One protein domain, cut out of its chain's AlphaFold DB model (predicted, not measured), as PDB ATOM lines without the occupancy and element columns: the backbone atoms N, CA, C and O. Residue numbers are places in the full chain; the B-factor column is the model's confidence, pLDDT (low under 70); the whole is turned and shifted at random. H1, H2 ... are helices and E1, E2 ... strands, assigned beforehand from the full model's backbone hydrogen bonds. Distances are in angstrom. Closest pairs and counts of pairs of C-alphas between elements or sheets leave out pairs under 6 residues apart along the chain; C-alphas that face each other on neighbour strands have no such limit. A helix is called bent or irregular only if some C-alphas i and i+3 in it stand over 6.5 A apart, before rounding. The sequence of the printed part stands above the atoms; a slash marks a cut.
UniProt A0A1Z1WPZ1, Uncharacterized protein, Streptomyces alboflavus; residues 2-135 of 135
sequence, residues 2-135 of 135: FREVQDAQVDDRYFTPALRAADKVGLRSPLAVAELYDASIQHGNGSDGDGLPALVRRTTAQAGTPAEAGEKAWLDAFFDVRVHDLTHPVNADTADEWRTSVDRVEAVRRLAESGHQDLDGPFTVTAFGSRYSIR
ATOM      1  N   PHE A   2     163.411 228.772 160.608       51.53
ATOM      2  CA  PHE A   2     164.171 227.750 159.840       51.53
ATOM      3  C   PHE A   2     164.236 226.366 160.525       51.53
ATOM      4  O   PHE A   2     164.314 225.358 159.834       51.53
ATOM      5  N   ARG A   3     164.171 226.317 161.867       53.69
ATOM      6  CA  ARG A   3     164.063 225.061 162.641       53.69
ATOM      7  C   ARG A   3     162.675 224.424 162.504       53.69
ATOM      8  O   ARG A   3     162.592 223.313 162.023       53.69
ATOM      9  N   GLU A   4     161.601 225.184 162.725       57.72
ATOM     10  CA  GLU A   4     160.211 224.692 162.592       57.72
ATOM     11  C   GLU A   4     159.865 224.138 161.195       57.72
ATOM     12  O   GLU A   4     159.105 223.185 161.081       57.72
ATOM     13  N   VAL A   5     160.420 224.711 160.118       52.50
ATOM     14  CA  VAL A   5     160.216 224.185 158.753       52.50
ATOM     15  C   VAL A   5     161.018 222.899 158.518       52.50
ATOM     16  O   VAL A   5     160.550 222.025 157.792       52.50
ATOM     17  N   GLN A   6     162.201 222.762 159.129       50.84
ATOM     18  CA  GLN A   6     162.954 221.506 159.100       50.84
ATOM     19  C   GLN A   6     162.252 220.425 159.926       50.84
ATOM     20  O   GLN A   6     162.101 219.317 159.423       50.84
ATOM     21  N   ASP A   7     161.741 220.769 161.110       58.69
ATOM     22  CA  ASP A   7     160.990 219.855 161.976       58.69
ATOM     23  C   ASP A   7     159.735 219.334 161.250       58.69
ATOM     24  O   ASP A   7     159.544 218.129 161.140       58.69
ATOM     25  N   ALA A   8     158.960 220.212 160.598       58.09
ATOM     26  CA  ALA A   8     157.781 219.806 159.825       58.09
ATOM     27  C   ALA A   8     158.108 218.925 158.601       58.09
ATOM     28  O   ALA A   8     157.324 218.048 158.239       58.09
ATOM     29  N   GLN A   9     159.248 219.147 157.934       59.66
ATOM     30  CA  GLN A   9     159.678 218.306 156.808       59.66
ATOM     31  C   GLN A   9     160.198 216.941 157.276       59.66
ATOM     32  O   GLN A   9     159.965 215.947 156.593       59.66
ATOM     33  N   VAL A  10     160.897 216.881 158.411       63.53
ATOM     34  CA  VAL A  10     161.366 215.630 159.024       63.53
ATOM     35  C   VAL A  10     160.181 214.804 159.527       63.53
ATOM     36  O   VAL A  10     160.103 213.602 159.248       63.53
ATOM     37  N   ASP A  11     159.216 215.460 160.169       65.06
ATOM     38  CA  ASP A  11     158.007 214.818 160.674       65.06
ATOM     39  C   ASP A  11     157.150 214.234 159.546       65.06
ATOM     40  O   ASP A  11     156.679 213.100 159.647       65.06
ATOM     41  N   ASP A  12     156.966 214.969 158.448       68.06
ATOM     42  CA  ASP A  12     156.154 214.511 157.314       68.06
ATOM     43  C   ASP A  12     156.862 213.418 156.499       68.06
ATOM     44  O   ASP A  12     156.241 212.443 156.069       68.06
ATOM     45  N   ARG A  13     158.183 213.532 156.312       70.75
ATOM     46  CA  ARG A  13     158.930 212.607 155.447       70.75
ATOM     47  C   ARG A  13     159.337 211.310 156.115       70.75
ATOM     48  O   ARG A  13     159.515 210.339 155.384       70.75
ATOM     49  N   TYR A  14     159.513 211.282 157.436       77.31
ATOM     50  CA  TYR A  14     160.124 210.132 158.112       77.31
ATOM     51  C   TYR A  14     159.372 209.694 159.370       77.31
ATOM     52  O   TYR A  14     159.054 208.512 159.507       77.31
ATOM     53  N   PHE A  15     159.004 210.622 160.257       82.56
ATOM     54  CA  PHE A  15     158.324 210.258 161.506       82.56
ATOM     55  C   PHE A  15     156.899 209.753 161.258       82.56
ATOM     56  O   PHE A  15     156.512 208.685 161.729       82.56
ATOM     57  N   THR A  16     156.130 210.469 160.437       87.06
ATOM     58  CA  THR A  16     154.760 210.091 160.077       87.06
ATOM     59  C   THR A  16     154.712 208.751 159.331       87.06
ATOM     60  O   THR A  16     153.883 207.907 159.685       87.06
ATOM     61  N   PRO A  17     155.576 208.481 158.331       89.00
ATOM     62  CA  PRO A  17     155.667 207.156 157.724       89.00
ATOM     63  C   PRO A  17     156.037 206.045 158.705       89.00
ATOM     64  O   PRO A  17     155.429 204.976 158.643       89.00
ATOM     65  N   ALA A  18     156.970 206.292 159.628       91.00
ATOM     66  CA  ALA A  18     157.348 205.321 160.650       91.00
ATOM     67  C   ALA A  18     156.186 204.992 161.597       91.00
ATOM     68  O   ALA A  18     155.908 203.818 161.827       91.00
ATOM     69  N   LEU A  19     155.443 206.004 162.061       92.69
ATOM     70  CA  LEU A  19     154.231 205.808 162.863       92.69
ATOM     71  C   LEU A  19     153.171 205.006 162.107       92.69
ATOM     72  O   LEU A  19     152.633 204.038 162.633       92.69
ATOM     73  N   ARG A  20     152.915 205.337 160.837       93.00
ATOM     74  CA  ARG A  20     151.964 204.576 160.008       93.00
ATOM     75  C   ARG A  20     152.404 203.127 159.811       93.00
ATOM     76  O   ARG A  20     151.558 202.236 159.753       93.00
ATOM     77  N   ALA A  21     153.706 202.887 159.664       93.81
ATOM     78  CA  ALA A  21     154.253 201.542 159.570       93.81
ATOM     79  C   ALA A  21     154.072 200.776 160.890       93.81
ATOM     80  O   ALA A  21     153.609 199.637 160.843       93.81
ATOM     81  N   ALA A  22     154.350 201.413 162.033       95.06
ATOM     82  CA  ALA A  22     154.130 200.856 163.368       95.06
ATOM     83  C   ALA A  22     152.656 200.485 163.591       95.06
ATOM     84  O   ALA A  22     152.352 199.332 163.898       95.06
ATOM     85  N   ASP A  23     151.737 201.419 163.331       94.50
ATOM     86  CA  ASP A  23     150.292 201.222 163.478       94.50
ATOM     87  C   ASP A  23     149.779 200.068 162.612       94.50
ATOM     88  O   ASP A  23     148.949 199.270 163.047       94.50
ATOM     89  N   LYS A  24     150.292 199.944 161.382       93.75
ATOM     90  CA  LYS A  24     149.867 198.907 160.434       93.75
ATOM     91  C   LYS A  24     150.140 197.493 160.943       93.75
ATOM     92  O   LYS A  24     149.359 196.592 160.640       93.75
ATOM     93  N   VAL A  25     151.245 197.288 161.656       94.69
ATOM     94  CA  VAL A  25     151.572 195.991 162.270       94.69
ATOM     95  C   VAL A  25     151.169 195.922 163.748       94.69
ATOM     96  O   VAL A  25     151.201 194.848 164.334       94.69
ATOM     97  N   GLY A  26     150.711 197.025 164.342       95.00
ATOM     98  CA  GLY A  26     150.220 197.075 165.718       95.00
ATOM     99  C   GLY A  26     151.315 197.198 166.779       95.00
ATOM    100  O   GLY A  26     151.100 196.748 167.904       95.00
ATOM    101  N   LEU A  27     152.465 197.783 166.433       96.12
ATOM    102  CA  LEU A  27     153.535 198.095 167.387       96.12
ATOM    103  C   LEU A  27     153.151 199.290 168.256       96.12
ATOM    104  O   LEU A  27     152.477 200.209 167.789       96.12
ATOM    105  N   ARG A  28     153.569 199.274 169.523       91.44
ATOM    106  CA  ARG A  28     153.137 200.266 170.516       91.44
ATOM    107  C   ARG A  28     154.265 200.891 171.319       91.44
ATOM    108  O   ARG A  28     154.075 202.004 171.807       91.44
ATOM    109  N   SER A  29     155.393 200.210 171.497       95.94
ATOM    110  CA  SER A  29     156.475 200.748 172.318       95.94
ATOM    111  C   SER A  29     157.150 201.945 171.637       95.94
ATOM    112  O   SER A  29     157.377 201.931 170.418       95.94
ATOM    113  N   PRO A  30     157.529 202.975 172.412       96.19
ATOM    114  CA  PRO A  30     158.381 204.062 171.940       96.19
ATOM    115  C   PRO A  30     159.660 203.569 171.258       96.19
ATOM    116  O   PRO A  30     160.059 204.125 170.237       96.19
ATOM    117  N   LEU A  31     160.271 202.497 171.770       97.06
ATOM    118  CA  LEU A  31     161.458 201.887 171.178       97.06
ATOM    119  C   LEU A  31     161.201 201.341 169.766       97.06
ATOM    120  O   LEU A  31     161.985 201.619 168.860       97.06
ATOM    121  N   ALA A  32     160.110 200.599 169.554       97.19
ATOM    122  CA  ALA A  32     159.774 200.069 168.232       97.19
ATOM    123  C   ALA A  32     159.502 201.195 167.223       97.19
ATOM    124  O   ALA A  32     159.952 201.131 166.078       97.19
ATOM    125  N   VAL A  33     158.812 202.258 167.652       96.50
ATOM    126  CA  VAL A  33     158.581 203.447 166.819       96.50
ATOM    127  C   VAL A  33     159.897 204.151 166.486       96.50
ATOM    128  O   VAL A  33     160.111 204.515 165.330       96.50
ATOM    129  N   ALA A  34     160.792 204.318 167.462       96.19
ATOM    130  CA  ALA A  34     162.104 204.926 167.250       96.19
ATOM    131  C   ALA A  34     162.953 204.122 166.254       96.19
ATOM    132  O   ALA A  34     163.592 204.708 165.382       96.19
ATOM    133  N   GLU A  35     162.907 202.791 166.329       98.12
ATOM    134  CA  GLU A  35     163.608 201.911 165.392       98.12
ATOM    135  C   GLU A  35     163.043 202.010 163.965       98.12
ATOM    136  O   GLU A  35     163.791 202.136 162.995       98.12
ATOM    137  N   LEU A  36     161.715 202.024 163.813       97.94
ATOM    138  CA  LEU A  36     161.061 202.244 162.516       97.94
ATOM    139  C   LEU A  36     161.360 203.632 161.948       97.94
ATOM    140  O   LEU A  36     161.462 203.794 160.732       97.94
ATOM    141  N   TYR A  37     161.512 204.631 162.811       96.50
ATOM    142  CA  TYR A  37     161.881 205.982 162.421       96.50
ATOM    143  C   TYR A  37     163.330 206.067 161.937       96.50
ATOM    144  O   TYR A  37     163.573 206.615 160.861       96.50
ATOM    145  N   ASP A  38     164.277 205.447 162.645       97.31
ATOM    146  CA  ASP A  38     165.657 205.316 162.164       97.31
ATOM    147  C   ASP A  38     165.711 204.594 160.807       97.31
ATOM    148  O   ASP A  38     166.402 205.035 159.881       97.31
ATOM    149  N   ALA A  39     164.922 203.525 160.658       97.50
ATOM    150  CA  ALA A  39     164.781 202.793 159.405       97.50
ATOM    151  C   ALA A  39     164.208 203.642 158.277       97.50
ATOM    152  O   ALA A  39     164.727 203.611 157.162       97.50
ATOM    153  N   SER A  40     163.190 204.441 158.575       96.00
ATOM    154  CA  SER A  40     162.607 205.390 157.636       96.00
ATOM    155  C   SER A  40     163.646 206.382 157.111       96.00
ATOM    156  O   SER A  40     163.683 206.650 155.911       96.00
ATOM    157  N   ILE A  41     164.519 206.897 157.982       93.94
ATOM    158  CA  ILE A  41     165.584 207.835 157.599       93.94
ATOM    159  C   ILE A  41     166.625 207.152 156.705       93.94
ATOM    160  O   ILE A  41     167.007 207.717 155.683       93.94
ATOM    161  N   GLN A  42     167.086 205.955 157.083       94.94
ATOM    162  CA  GLN A  42     168.183 205.268 156.393       94.94
ATOM    163  C   GLN A  42     167.758 204.649 155.056       94.94
ATOM    164  O   GLN A  42     168.486 204.749 154.073       94.94
ATOM    165  N   HIS A  43     166.595 203.999 155.030       94.69
ATOM    166  CA  HIS A  43     166.117 203.235 153.878       94.69
ATOM    167  C   HIS A  43     165.081 204.005 153.048       94.69
ATOM    168  O   HIS A  43     164.750 203.615 151.932       94.69
ATOM    169  N   GLY A  44     164.541 205.103 153.581       93.88
ATOM    170  CA  GLY A  44     163.412 205.794 152.975       93.88
ATOM    171  C   GLY A  44     162.100 205.014 153.096       93.88
ATOM    172  O   GLY A  44     162.012 203.915 153.647       93.88
ATOM    173  N   ASN A  45     161.043 205.612 152.546       93.44
ATOM    174  CA  ASN A  45     159.673 205.083 152.588       93.44
ATOM    175  C   ASN A  45     159.158 204.655 151.208       93.44
ATOM    176  O   ASN A  45     157.949 204.526 151.002       93.44
ATOM    177  N   GLY A  46     160.076 204.490 150.253       90.94
ATOM    178  CA  GLY A  46     159.781 204.040 148.902       90.94
ATOM    179  C   GLY A  46     159.271 202.601 148.861       90.94
ATOM    180  O   GLY A  46     159.291 201.863 149.845       90.94
ATOM    181  N   SER A  47     158.786 202.199 147.688       90.88
ATOM    182  CA  SER A  47     158.341 200.827 147.430       90.88
ATOM    183  C   SER A  47     159.462 199.907 146.937       90.88
ATOM    184  O   SER A  47     159.167 198.789 146.511       90.88
ATOM    185  N   ASP A  48     160.709 200.380 146.920       93.44
ATOM    186  CA  ASP A  48     161.865 199.572 146.541       93.44
ATOM    187  C   ASP A  48     162.134 198.444 147.559       93.44
ATOM    188  O   ASP A  48     161.465 198.316 148.589       93.44
ATOM    189  N   GLY A  49     163.054 197.548 147.198       94.56
ATOM    190  CA  GLY A  49     163.340 196.339 147.969       94.56
ATOM    191  C   GLY A  49     163.966 196.609 149.336       94.56
ATOM    192  O   GLY A  49     163.775 195.793 150.240       94.56
ATOM    193  N   ASP A  50     164.627 197.753 149.487       96.69
ATOM    194  CA  ASP A  50     165.411 198.116 150.665       96.69
ATOM    195  C   ASP A  50     164.636 199.065 151.594       96.69
ATOM    196  O   ASP A  50     164.906 199.124 152.789       96.69
ATOM    197  N   GLY A  51     163.619 199.758 151.072       96.56
ATOM    198  CA  GLY A  51     162.773 200.698 151.799       96.56
ATOM    199  C   GLY A  51     162.047 200.103 153.009       96.56
ATOM    200  O   GLY A  51     161.717 198.911 153.067       96.56
ATOM    201  N   LEU A  52     161.691 200.969 153.967       97.44
ATOM    202  CA  LEU A  52     161.004 200.587 155.207       97.44
ATOM    203  C   LEU A  52     159.783 199.663 154.992       97.44
ATOM    204  O   LEU A  52     159.674 198.648 155.689       97.44
ATOM    205  N   PRO A  53     158.877 199.916 154.022       96.88
ATOM    206  CA  PRO A  53     157.750 199.020 153.777       96.88
ATOM    207  C   PRO A  53     158.164 197.593 153.399       96.88
ATOM    208  O   PRO A  53     157.402 196.655 153.645       96.88
ATOM    209  N   ALA A  54     159.316 197.405 152.750       97.75
ATOM    210  CA  ALA A  54     159.834 196.092 152.378       97.75
ATOM    211  C   ALA A  54     160.451 195.358 153.568       97.75
ATOM    212  O   ALA A  54     160.191 194.163 153.730       97.75
ATOM    213  N   LEU A  55     161.176 196.073 154.427       98.38
ATOM    214  CA  LEU A  55     161.707 195.545 155.684       98.38
ATOM    215  C   LEU A  55     160.575 195.051 156.594       98.38
ATOM    216  O   LEU A  55     160.560 193.884 156.971       98.38
ATOM    217  N   VAL A  56     159.544 195.873 156.824       98.25
ATOM    218  CA  VAL A  56     158.372 195.505 157.649       98.25
ATOM    219  C   VAL A  56     157.663 194.255 157.119       98.25
ATOM    220  O   VAL A  56     157.274 193.381 157.898       98.25
ATOM    221  N   ARG A  57     157.497 194.136 155.791       98.00
ATOM    222  CA  ARG A  57     156.906 192.934 155.177       98.00
ATOM    223  C   ARG A  57     157.778 191.701 155.391       98.00
ATOM    224  O   ARG A  57     157.230 190.661 155.742       98.00
ATOM    225  N   ARG A  58     159.095 191.805 155.174       98.38
ATOM    226  CA  ARG A  58     160.045 190.699 155.379       98.38
ATOM    227  C   ARG A  58     160.016 190.221 156.829       98.38
ATOM    228  O   ARG A  58     159.840 189.030 157.062       98.38
ATOM    229  N   THR A  59     160.067 191.144 157.783       98.62
ATOM    230  CA  THR A  59     159.979 190.827 159.212       98.62
ATOM    231  C   THR A  59     158.664 190.154 159.569       98.62
ATOM    232  O   THR A  59     158.668 189.111 160.208       98.62
ATOM    233  N   THR A  60     157.535 190.694 159.106       98.06
ATOM    234  CA  THR A  60     156.217 190.105 159.394       98.06
ATOM    235  C   THR A  60     156.060 188.723 158.759       98.06
ATOM    236  O   THR A  60     155.453 187.839 159.353       98.06
ATOM    237  N   ALA A  61     156.632 188.497 157.575       97.94
ATOM    238  CA  ALA A  61     156.648 187.173 156.954       97.94
ATOM    239  C   ALA A  61     157.525 186.169 157.725       97.94
ATOM    240  O   ALA A  61     157.223 184.978 157.727       97.94
ATOM    241  N   GLN A  62     158.596 186.640 158.370       97.62
ATOM    242  CA  GLN A  62     159.519 185.815 159.150       97.62
ATOM    243  C   GLN A  62     158.989 185.497 160.555       97.62
ATOM    244  O   GLN A  62     159.077 184.354 160.994       97.62
ATOM    245  N   ALA A  63     158.472 186.499 161.266       97.75
ATOM    246  CA  ALA A  63     158.109 186.394 162.677       97.75
ATOM    247  C   ALA A  63     156.599 186.254 162.924       97.75
ATOM    248  O   ALA A  63     156.211 185.897 164.029       97.75
ATOM    249  N   GLY A  64     155.746 186.517 161.931       97.06
ATOM    250  CA  GLY A  64     154.320 186.784 162.144       97.06
ATOM    251  C   GLY A  64     154.076 188.250 162.504       97.06
ATOM    252  O   GLY A  64     154.998 189.065 162.527       97.06
ATOM    253  N   THR A  65     152.827 188.627 162.759       95.88
ATOM    254  CA  THR A  65     152.502 189.975 163.249       95.88
ATOM    255  C   THR A  65     152.873 190.133 164.732       95.88
ATOM    256  O   THR A  65     152.884 189.148 165.473       95.88
ATOM    257  N   PRO A  66     153.109 191.365 165.223       97.12
ATOM    258  CA  PRO A  66     153.259 191.643 166.654       97.12
ATOM    259  C   PRO A  66     152.120 191.086 167.523       97.12
ATOM    260  O   PRO A  66     152.361 190.677 168.655       97.12
ATOM    261  N   ALA A  67     150.891 191.024 166.998       96.19
ATOM    262  CA  ALA A  67     149.747 190.441 167.699       96.19
ATOM    263  C   ALA A  67     149.853 188.914 167.876       96.19
ATOM    264  O   ALA A  67     149.312 188.371 168.836       96.19
ATOM    265  N   GLU A  68     150.540 188.224 166.963       96.06
ATOM    266  CA  GLU A  68     150.714 186.768 166.979       96.06
ATOM    267  C   GLU A  68     151.970 186.349 167.751       96.06
ATOM    268  O   GLU A  68     151.921 185.422 168.555       96.06
ATOM    269  N   ALA A  69     153.094 187.032 167.516       96.50
ATOM    270  CA  ALA A  69     154.403 186.651 168.054       96.50
ATOM    271  C   ALA A  69     154.833 187.452 169.290       96.50
ATOM    272  O   ALA A  69     155.778 187.074 169.984       96.50
ATOM    273  N   GLY A  70     154.144 188.554 169.576       97.19
ATOM    274  CA  GLY A  70     154.571 189.544 170.553       97.19
ATOM    275  C   GLY A  70     155.551 190.554 169.959       97.19
ATOM    276  O   GLY A  70     156.399 190.245 169.122       97.19
ATOM    277  N   GLU A  71     155.448 191.790 170.438       96.31
ATOM    278  CA  GLU A  71     156.224 192.926 169.939       96.31
ATOM    279  C   GLU A  71     157.739 192.722 170.060       96.31
ATOM    280  O   GLU A  71     158.464 192.989 169.106       96.31
ATOM    281  N   LYS A  72     158.216 192.167 171.181       96.50
ATOM    282  CA  LYS A  72     159.647 191.887 171.366       96.50
ATOM    283  C   LYS A  72     160.187 190.938 170.290       96.50
ATOM    284  O   LYS A  72     161.230 191.214 169.713       96.50
ATOM    285  N   ALA A  73     159.486 189.837 170.017       97.81
ATOM    286  CA  ALA A  73     159.932 188.853 169.030       97.81
ATOM    287  C   ALA A  73     159.912 189.432 167.608       97.81
ATOM    288  O   ALA A  73     160.816 189.172 166.816       97.81
ATOM    289  N   TRP A  74     158.905 190.254 167.301       98.38
ATOM    290  CA  TRP A  74     158.849 190.973 166.034       98.38
ATOM    291  C   TRP A  74     160.015 191.956 165.887       98.38
ATOM    292  O   TRP A  74     160.652 191.992 164.837       98.38
ATOM    293  N   LEU A  75     160.322 192.726 166.936       98.31
ATOM    294  CA  LEU A  75     161.396 193.718 166.918       98.31
ATOM    295  C   LEU A  75     162.780 193.059 166.824       98.31
ATOM    296  O   LEU A  75     163.603 193.511 166.032       98.31
ATOM    297  N   ASP A  76     163.002 191.947 167.532       98.38
ATOM    298  CA  ASP A  76     164.223 191.138 167.400       98.38
ATOM    299  C   ASP A  76     164.429 190.695 165.934       98.38
ATOM    300  O   ASP A  76     165.507 190.877 165.366       98.38
ATOM    301  N   ALA A  77     163.369 190.204 165.279       98.69
ATOM    302  CA  ALA A  77     163.415 189.844 163.863       98.69
ATOM    303  C   ALA A  77     163.576 191.061 162.932       98.69
ATOM    304  O   ALA A  77     164.168 190.944 161.857       98.69
ATOM    305  N   PHE A  78     163.056 192.233 163.306       98.75
ATOM    306  CA  PHE A  78     163.233 193.466 162.538       98.75
ATOM    307  C   PHE A  78     164.694 193.910 162.522       98.75
ATOM    308  O   PHE A  78     165.211 194.238 161.453       98.75
ATOM    309  N   PHE A  79     165.378 193.848 163.669       98.75
ATOM    310  CA  PHE A  79     166.809 194.131 163.740       98.75
ATOM    311  C   PHE A  79     167.604 193.193 162.825       98.75
ATOM    312  O   PHE A  79     168.447 193.659 162.062       98.75
ATOM    313  N   ASP A  80     167.299 191.892 162.827       98.75
ATOM    314  CA  ASP A  80     167.974 190.920 161.955       98.75
ATOM    315  C   ASP A  80     167.749 191.222 160.468       98.75
ATOM    316  O   ASP A  80     168.697 191.232 159.679       98.75
ATOM    317  N   VAL A  81     166.507 191.527 160.084       98.69
ATOM    318  CA  VAL A  81     166.158 191.908 158.709       98.69
ATOM    319  C   VAL A  81     166.884 193.186 158.287       98.69
ATOM    320  O   VAL A  81     167.410 193.232 157.175       98.69
ATOM    321  N   ARG A  82     166.972 194.203 159.154       98.19
ATOM    322  CA  ARG A  82     167.713 195.440 158.853       98.19
ATOM    323  C   ARG A  82     169.208 195.210 158.733       98.19
ATOM    324  O   ARG A  82     169.809 195.703 157.788       98.19
ATOM    325  N   VAL A  83     169.821 194.457 159.646       98.44
ATOM    326  CA  VAL A  83     171.255 194.141 159.554       98.44
ATOM    327  C   VAL A  83     171.552 193.365 158.272       98.44
ATOM    328  O   VAL A  83     172.527 193.670 157.582       98.44
ATOM    329  N   HIS A  84     170.701 192.401 157.909       98.06
ATOM    330  CA  HIS A  84     170.820 191.707 156.632       98.06
ATOM    331  C   HIS A  84     170.740 192.686 155.456       98.06
ATOM    332  O   HIS A  84     171.585 192.638 154.571       98.06
ATOM    333  N   ASP A  85     169.758 193.585 155.443       97.88
ATOM    334  CA  ASP A  85     169.584 194.564 154.366       97.88
ATOM    335  C   ASP A  85     170.763 195.535 154.239       97.88
ATOM    336  O   ASP A  85     171.281 195.746 153.152       97.88
ATOM    337  N   LEU A  86     171.277 196.044 155.360       97.19
ATOM    338  CA  LEU A  86     172.450 196.921 155.377       97.19
ATOM    339  C   LEU A  86     173.728 196.219 154.903       97.19
ATOM    340  O   LEU A  86     174.661 196.874 154.443       97.19
ATOM    341  N   THR A  87     173.793 194.892 155.028       96.75
ATOM    342  CA  THR A  87     174.948 194.090 154.601       96.75
ATOM    343  C   THR A  87     174.802 193.525 153.188       96.75
ATOM    344  O   THR A  87     175.818 193.291 152.526       96.75
ATOM    345  N   HIS A  88     173.564 193.360 152.718       96.00
ATOM    346  CA  HIS A  88     173.187 192.766 151.436       96.00
ATOM    347  C   HIS A  88     172.009 193.531 150.796       96.00
ATOM    348  O   HIS A  88     170.941 192.937 150.599       96.00
ATOM    349  N   PRO A  89     172.166 194.828 150.480       95.00
ATOM    350  CA  PRO A  89     171.073 195.598 149.901       95.00
ATOM    351  C   PRO A  89     170.782 195.149 148.473       95.00
ATOM    352  O   PRO A  89     171.662 194.664 147.753       95.00
ATOM    353  N   VAL A  90     169.538 195.346 148.043       93.31
ATOM    354  CA  VAL A  90     169.126 195.144 146.652       93.31
ATOM    355  C   VAL A  90     169.846 196.139 145.743       93.31
ATOM    356  O   VAL A  90     170.271 195.767 144.646       93.31
ATOM    357  N   ASN A  91     170.022 197.386 146.189       90.19
ATOM    358  CA  ASN A  91     170.874 198.346 145.499       90.19
ATOM    359  C   ASN A  91     172.358 198.136 145.851       90.19
ATOM    360  O   ASN A  91     172.827 198.525 146.916       90.19
ATOM    361  N   ALA A  92     173.127 197.568 144.922       89.69
ATOM    362  CA  ALA A  92     174.553 197.323 145.134       89.69
ATOM    363  C   ALA A  92     175.384 198.613 145.306       89.69
ATOM    364  O   ALA A  92     176.419 198.572 145.970       89.69
ATOM    365  N   ASP A  93     174.926 199.749 144.766       89.25
ATOM    366  CA  ASP A  93     175.662 201.020 144.830       89.25
ATOM    367  C   ASP A  93     175.737 201.576 146.262       89.25
ATOM    368  O   ASP A  93     176.657 202.325 146.587       89.25
ATOM    369  N   THR A  94     174.802 201.199 147.141       86.12
ATOM    370  CA  THR A  94     174.773 201.641 148.545       86.12
ATOM    371  C   THR A  94     175.467 200.670 149.502       86.12
ATOM    372  O   THR A  94     175.655 200.996 150.674       86.12
ATOM    373  N   ALA A  95     175.885 199.491 149.029       87.38
ATOM    374  CA  ALA A  95     176.306 198.379 149.884       87.38
ATOM    375  C   ALA A  95     177.518 198.685 150.773       87.38
ATOM    376  O   ALA A  95     177.564 198.252 151.927       87.38
ATOM    377  N   ASP A  96     178.500 199.423 150.257       90.94
ATOM    378  CA  ASP A  96     179.697 199.761 151.031       90.94
ATOM    379  C   ASP A  96     179.402 200.793 152.119       90.94
ATOM    380  O   ASP A  96     179.830 200.614 153.259       90.94
ATOM    381  N   GLU A  97     178.620 201.828 151.802       91.06
ATOM    382  CA  GLU A  97     178.215 202.848 152.771       91.06
ATOM    383  C   GLU A  97     177.307 202.247 153.850       91.06
ATOM    384  O   GLU A  97     177.564 202.402 155.047       91.06
ATOM    385  N   TRP A  98     176.285 201.491 153.453       93.69
ATOM    386  CA  TRP A  98     175.301 200.932 154.378       93.69
ATOM    387  C   TRP A  98     175.901 199.914 155.345       93.69
ATOM    388  O   TRP A  98     175.537 199.933 156.525       93.69
ATOM    389  N   ARG A  99     176.895 199.119 154.920       94.00
ATOM    390  CA  ARG A  99     177.615 198.200 155.821       94.00
ATOM    391  C   ARG A  99     178.249 198.908 157.012       94.00
ATOM    392  O   ARG A  99     178.324 198.326 158.091       94.00
ATOM    393  N   THR A 100     178.675 200.160 156.850       94.00
ATOM    394  CA  THR A 100     179.262 200.931 157.956       94.00
ATOM    395  C   THR A 100     178.231 201.372 158.994       94.00
ATOM    396  O   THR A 100     178.602 201.710 160.114       94.00
ATOM    397  N   SER A 101     176.939 201.330 158.656       95.62
ATOM    398  CA  SER A 101     175.850 201.848 159.486       95.62
ATOM    399  C   SER A 101     175.201 200.805 160.409       95.62
ATOM    400  O   SER A 101     174.384 201.178 161.247       95.62
ATOM    401  N   VAL A 102     175.601 199.527 160.325       97.69
ATOM    402  CA  VAL A 102     175.042 198.407 161.120       97.69
ATOM    403  C   VAL A 102     175.006 198.697 162.623       97.69
ATOM    404  O   VAL A 102     174.034 198.350 163.289       97.69
ATOM    405  N   ASP A 103     176.019 199.377 163.169       97.44
ATOM    406  CA  ASP A 103     176.075 199.640 164.613       97.44
ATOM    407  C   ASP A 103     174.926 200.529 165.117       97.44
ATOM    408  O   ASP A 103     174.595 200.470 166.297       97.44
ATOM    409  N   ARG A 104     174.254 201.295 164.244       97.31
ATOM    410  CA  ARG A 104     173.048 202.044 164.630       97.31
ATOM    411  C   ARG A 104     171.904 201.110 165.030       97.31
ATOM    412  O   ARG A 104     171.240 201.361 166.028       97.31
ATOM    413  N   VAL A 105     171.739 200.005 164.299       98.44
ATOM    414  CA  VAL A 105     170.722 198.983 164.566       98.44
ATOM    415  C   VAL A 105     171.083 198.254 165.854       98.44
ATOM    416  O   VAL A 105     170.261 198.109 166.753       98.44
ATOM    417  N   GLU A 106     172.356 197.884 165.998       98.31
ATOM    418  CA  GLU A 106     172.847 197.217 167.203       98.31
ATOM    419  C   GLU A 106     172.778 198.112 168.451       98.31
ATOM    420  O   GLU A 106     172.556 197.626 169.559       98.31
ATOM    421  N   ALA A 107     172.917 199.432 168.309       97.81
ATOM    422  CA  ALA A 107     172.727 200.371 169.409       97.81
ATOM    423  C   ALA A 107     171.288 200.336 169.948       97.81
ATOM    424  O   ALA A 107     171.103 200.288 171.166       97.81
ATOM    425  N   VAL A 108     170.287 200.308 169.064       97.75
ATOM    426  CA  VAL A 108     168.872 200.211 169.457       97.75
ATOM    427  C   VAL A 108     168.531 198.803 169.953       97.75
ATOM    428  O   VAL A 108     167.856 198.672 170.977       97.75
ATOM    429  N   ARG A 109     169.081 197.750 169.331       98.31
ATOM    430  CA  ARG A 109     168.955 196.358 169.803       98.31
ATOM    431  C   ARG A 109     169.406 196.219 171.258       98.31
ATOM    432  O   ARG A 109     168.669 195.687 172.082       98.31
ATOM    433  N   ARG A 110     170.561 196.787 171.619       97.62
ATOM    434  CA  ARG A 110     171.069 196.769 173.005       97.62
ATOM    435  C   ARG A 110     170.131 197.477 173.988       97.62
ATOM    436  O   ARG A 110     170.025 197.045 175.135       97.62
ATOM    437  N   LEU A 111     169.438 198.543 173.569       97.06
ATOM    438  CA  LEU A 111     168.410 199.193 174.398       97.06
ATOM    439  C   LEU A 111     167.192 198.279 174.593       97.06
ATOM    440  O   LEU A 111     166.699 198.167 175.718       97.06
ATOM    441  N   ALA A 112     166.760 197.581 173.536       96.75
ATOM    442  CA  ALA A 112     165.691 196.583 173.596       96.75
ATOM    443  C   ALA A 112     166.016 195.456 174.585       96.75
ATOM    444  O   ALA A 112     165.206 195.126 175.453       96.75
ATOM    445  N   GLU A 113     167.226 194.904 174.477       95.94
ATOM    446  CA  GLU A 113     167.748 193.832 175.329       95.94
ATOM    447  C   GLU A 113     167.903 194.271 176.788       95.94
ATOM    448  O   GLU A 113     167.692 193.476 177.702       95.94
ATOM    449  N   SER A 114     168.212 195.550 177.009       95.00
ATOM    450  CA  SER A 114     168.331 196.149 178.344       95.00
ATOM    451  C   SER A 114     166.981 196.547 178.957       95.00
ATOM    452  O   SER A 114     166.944 197.042 180.081       95.00
ATOM    453  N   GLY A 115     165.868 196.326 178.248       94.56
ATOM    454  CA  GLY A 115     164.516 196.576 178.751       94.56
ATOM    455  C   GLY A 115     164.029 198.022 178.622       94.56
ATOM    456  O   GLY A 115     162.993 198.352 179.191       94.56
ATOM    457  N   HIS A 116     164.705 198.879 177.850       95.44
ATOM    458  CA  HIS A 116     164.312 200.281 177.642       95.44
ATOM    459  C   HIS A 116     163.229 200.436 176.558       95.44
ATOM    460  O   HIS A 116     163.368 201.228 175.630       95.44
ATOM    461  N   GLN A 117     162.150 199.660 176.673       94.12
ATOM    462  CA  GLN A 117     161.035 199.628 175.713       94.12
ATOM    463  C   GLN A 117     160.320 200.991 175.630       94.12
ATOM    464  O   GLN A 117     159.925 201.428 174.550       94.12
ATOM    465  N   ASP A 118     160.209 201.681 176.769       94.56
ATOM    466  CA  ASP A 118     159.489 202.952 176.890       94.56
ATOM    467  C   ASP A 118     160.352 204.187 176.597       94.56
ATOM    468  O   ASP A 118     159.817 205.283 176.454       94.56
ATOM    469  N   LEU A 119     161.678 204.022 176.473       93.50
ATOM    470  CA  LEU A 119     162.633 205.122 176.277       93.50
ATOM    471  C   LEU A 119     162.457 206.285 177.284       93.50
ATOM    472  O   LEU A 119     162.732 207.440 176.965       93.50
ATOM    473  N   ASP A 120     162.026 205.984 178.509       92.31
ATOM    474  CA  ASP A 120     161.645 206.949 179.550       92.31
ATOM    475  C   ASP A 120     162.824 207.511 180.361       92.31
ATOM    476  O   ASP A 120     162.669 208.488 181.092       92.31
ATOM    477  N   GLY A 121     164.020 206.950 180.179       88.38
ATOM    478  CA  GLY A 121     165.237 207.427 180.828       88.38
ATOM    479  C   GLY A 121     165.290 207.156 182.342       88.38
ATOM    480  O   GLY A 121     164.294 206.842 182.985       88.38
ATOM    481  N   PRO A 122     166.480 207.273 182.955       94.81
ATOM    482  CA  PRO A 122     167.765 207.484 182.305       94.81
ATOM    483  C   PRO A 122     168.284 206.193 181.654       94.81
ATOM    484  O   PRO A 122     168.182 205.107 182.221       94.81
ATOM    485  N   PHE A 123     168.917 206.316 180.489       94.75
ATOM    486  CA  PHE A 123     169.614 205.201 179.840       94.75
ATOM    487  C   PHE A 123     170.875 205.673 179.117       94.75
ATOM    488  O   PHE A 123     171.106 206.864 178.896       94.75
ATOM    489  N   THR A 124     171.741 204.722 178.781       95.75
ATOM    490  CA  THR A 124     172.968 204.978 178.023       95.75
ATOM    491  C   THR A 124     172.927 204.196 176.725       95.75
ATOM    492  O   THR A 124     172.642 203.004 176.731       95.75
ATOM    493  N   VAL A 125     173.272 204.857 175.626       95.25
ATOM    494  CA  VAL A 125     173.399 204.241 174.306       95.25
ATOM    495  C   VAL A 125     174.836 204.392 173.821       95.25
ATOM    496  O   VAL A 125     175.470 205.428 174.024       95.25
ATOM    497  N   THR A 126     175.388 203.335 173.227       95.94
ATOM    498  CA  THR A 126     176.696 203.385 172.562       95.94
ATOM    499  C   THR A 126     176.480 203.142 171.079       95.94
ATOM    500  O   THR A 126     175.914 202.115 170.720       95.94
ATOM    501  N   ALA A 127     176.918 204.092 170.256       94.94
ATOM    502  CA  ALA A 127     176.826 204.038 168.805       94.94
ATOM    503  C   ALA A 127     178.108 204.614 168.190       94.94
ATOM    504  O   ALA A 127     178.620 205.645 168.637       94.94
ATOM    505  N   PHE A 128     178.640 203.933 167.183       94.81
ATOM    506  CA  PHE A 128     179.869 204.251 166.459       94.81
ATOM    507  C   PHE A 128     181.059 204.521 167.393       94.81
ATOM    508  O   PHE A 128     181.800 205.492 167.245       94.81
ATOM    509  N   GLY A 129     181.205 203.680 168.424       94.12
ATOM    510  CA  GLY A 129     182.266 203.787 169.434       94.12
ATOM    511  C   GLY A 129     182.103 204.939 170.434       94.12
ATOM    512  O   GLY A 129     182.908 205.061 171.355       94.12
ATOM    513  N   SER A 130     181.059 205.758 170.299       96.56
ATOM    514  CA  SER A 130     180.766 206.877 171.196       96.56
ATOM    515  C   SER A 130     179.621 206.533 172.140       96.56
ATOM    516  O   SER A 130     178.628 205.925 171.742       96.56
ATOM    517  N   ARG A 131     179.755 206.926 173.409       96.38
ATOM    518  CA  ARG A 131     178.755 206.687 174.455       96.38
ATOM    519  C   ARG A 131     177.989 207.971 174.768       96.38
ATOM    520  O   ARG A 131     178.605 208.997 175.040       96.38
ATOM    521  N   TYR A 132     176.664 207.874 174.820       94.38
ATOM    522  CA  TYR A 132     175.743 208.972 175.107       94.38
ATOM    523  C   TYR A 132     174.834 208.607 176.281       94.38
ATOM    524  O   TYR A 132     174.387 207.466 176.388       94.38
ATOM    525  N   SER A 133     174.537 209.574 177.150       94.81
ATOM    526  CA  SER A 133     173.587 209.405 178.252       94.81
ATOM    527  C   SER A 133     172.358 210.269 178.015       94.81
ATOM    528  O   SER A 133     172.484 211.482 177.844       94.81
ATOM    529  N   ILE A 134     171.189 209.638 178.044       91.50
ATOM    530  CA  ILE A 134     169.883 210.290 177.993       91.50
ATOM    531  C   ILE A 134     169.342 210.342 179.423       91.50
ATOM    532  O   ILE A 134     169.451 209.362 180.167       91.50
ATOM    533  N   ARG A 135     168.840 211.510 179.819       84.50
ATOM    534  CA  ARG A 135     168.326 211.807 181.158       84.50
ATOM    535  C   ARG A 135     166.953 212.434 181.064       84.50
ATOM    536  O   ARG A 135     166.750 213.189 180.088       84.50
TER     537      ARG A 135
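What this domain is: This is residues 2 to 135 of the 135 residues of an uncharacterized protein of Streptomyces alboflavus (UniProt A0A1Z1WPZ1). Three helices, H2, H5 and H7, lie side by side as a bundle; H1b crosses H2 and H3 crosses H5. The hairpin E1 E2 packs on H7 through E1, while H1a reaches away from the other helices. The printed part has 134 residues, mostly helix: seven named helices, then two named strands in an antiparallel sheet, E1 - E2. It is compact, with a radius of gyration of the C-alphas of 14.6 A and spans of 41 by 38 by 30 A.

How they stand to each other: Start at H1, residues 2 to 25, by its hydrogen bonds assigned as one helix but bent: C-alphas 13 and 16 are 6.7 A apart, between arms H1a, residues 2 to 13, and H1b, residues 16 to 25. H1a touches no helix. H1b touches H2, residues 30 to 43, at a steep tilt of 60 degrees; the closest C-alphas, of Ala 18 and Tyr 37, are 4.9 A apart. Residue 52 alone of H3, residues 52 to 63, touches H2, its C-alpha 5.6 A from that of Ser 40, the closest pair. The hub H5, residues 71 to 87, touches H3, closest at C-alphas 59 and 78, 5.3 A, and H7, residues 102 to 113, closest at C-alphas 83 and 102, 5.9 A. H4, residues 66 to 69, only just touches H5, only at the corner, with 3 pairs of C-alphas within 8 A, closest 66 and 74, 5.7 A. H6, residues 92 to 99, touches residues 86 to 87 of H5, closest at C-alphas 98 and 86, 5.0 A; it is irregular, C-alphas 93 and 96 being 7.5 A apart. In the hairpin of E1, residues 123 to 127, and E2, residues 130 to 134, N 125 and O 132 are 2.9 A apart. Every O i to N i+4 pair is within hydrogen-bond range in H1a, H1b, H2, H3, H5 and H7, 2 of 4 in H6; H4 is too short for one.

Where its parts are: Find C-alpha 2 at (164.171, 227.750, 159.840), where H1a begins; H5 runs 24.2 A from C-alpha 71 at (156.224, 192.926, 169.939), and E2 ends at C-alpha 134, (169.883, 210.290, 177.993). H2 is 19.7 A long.

The domain as a whole: The C-alphas farthest apart, of Phe 2 and Glu 68, are 43.7 A apart. The printed part has no cut and no long link; residues 2 to 12 have pLDDT under 70.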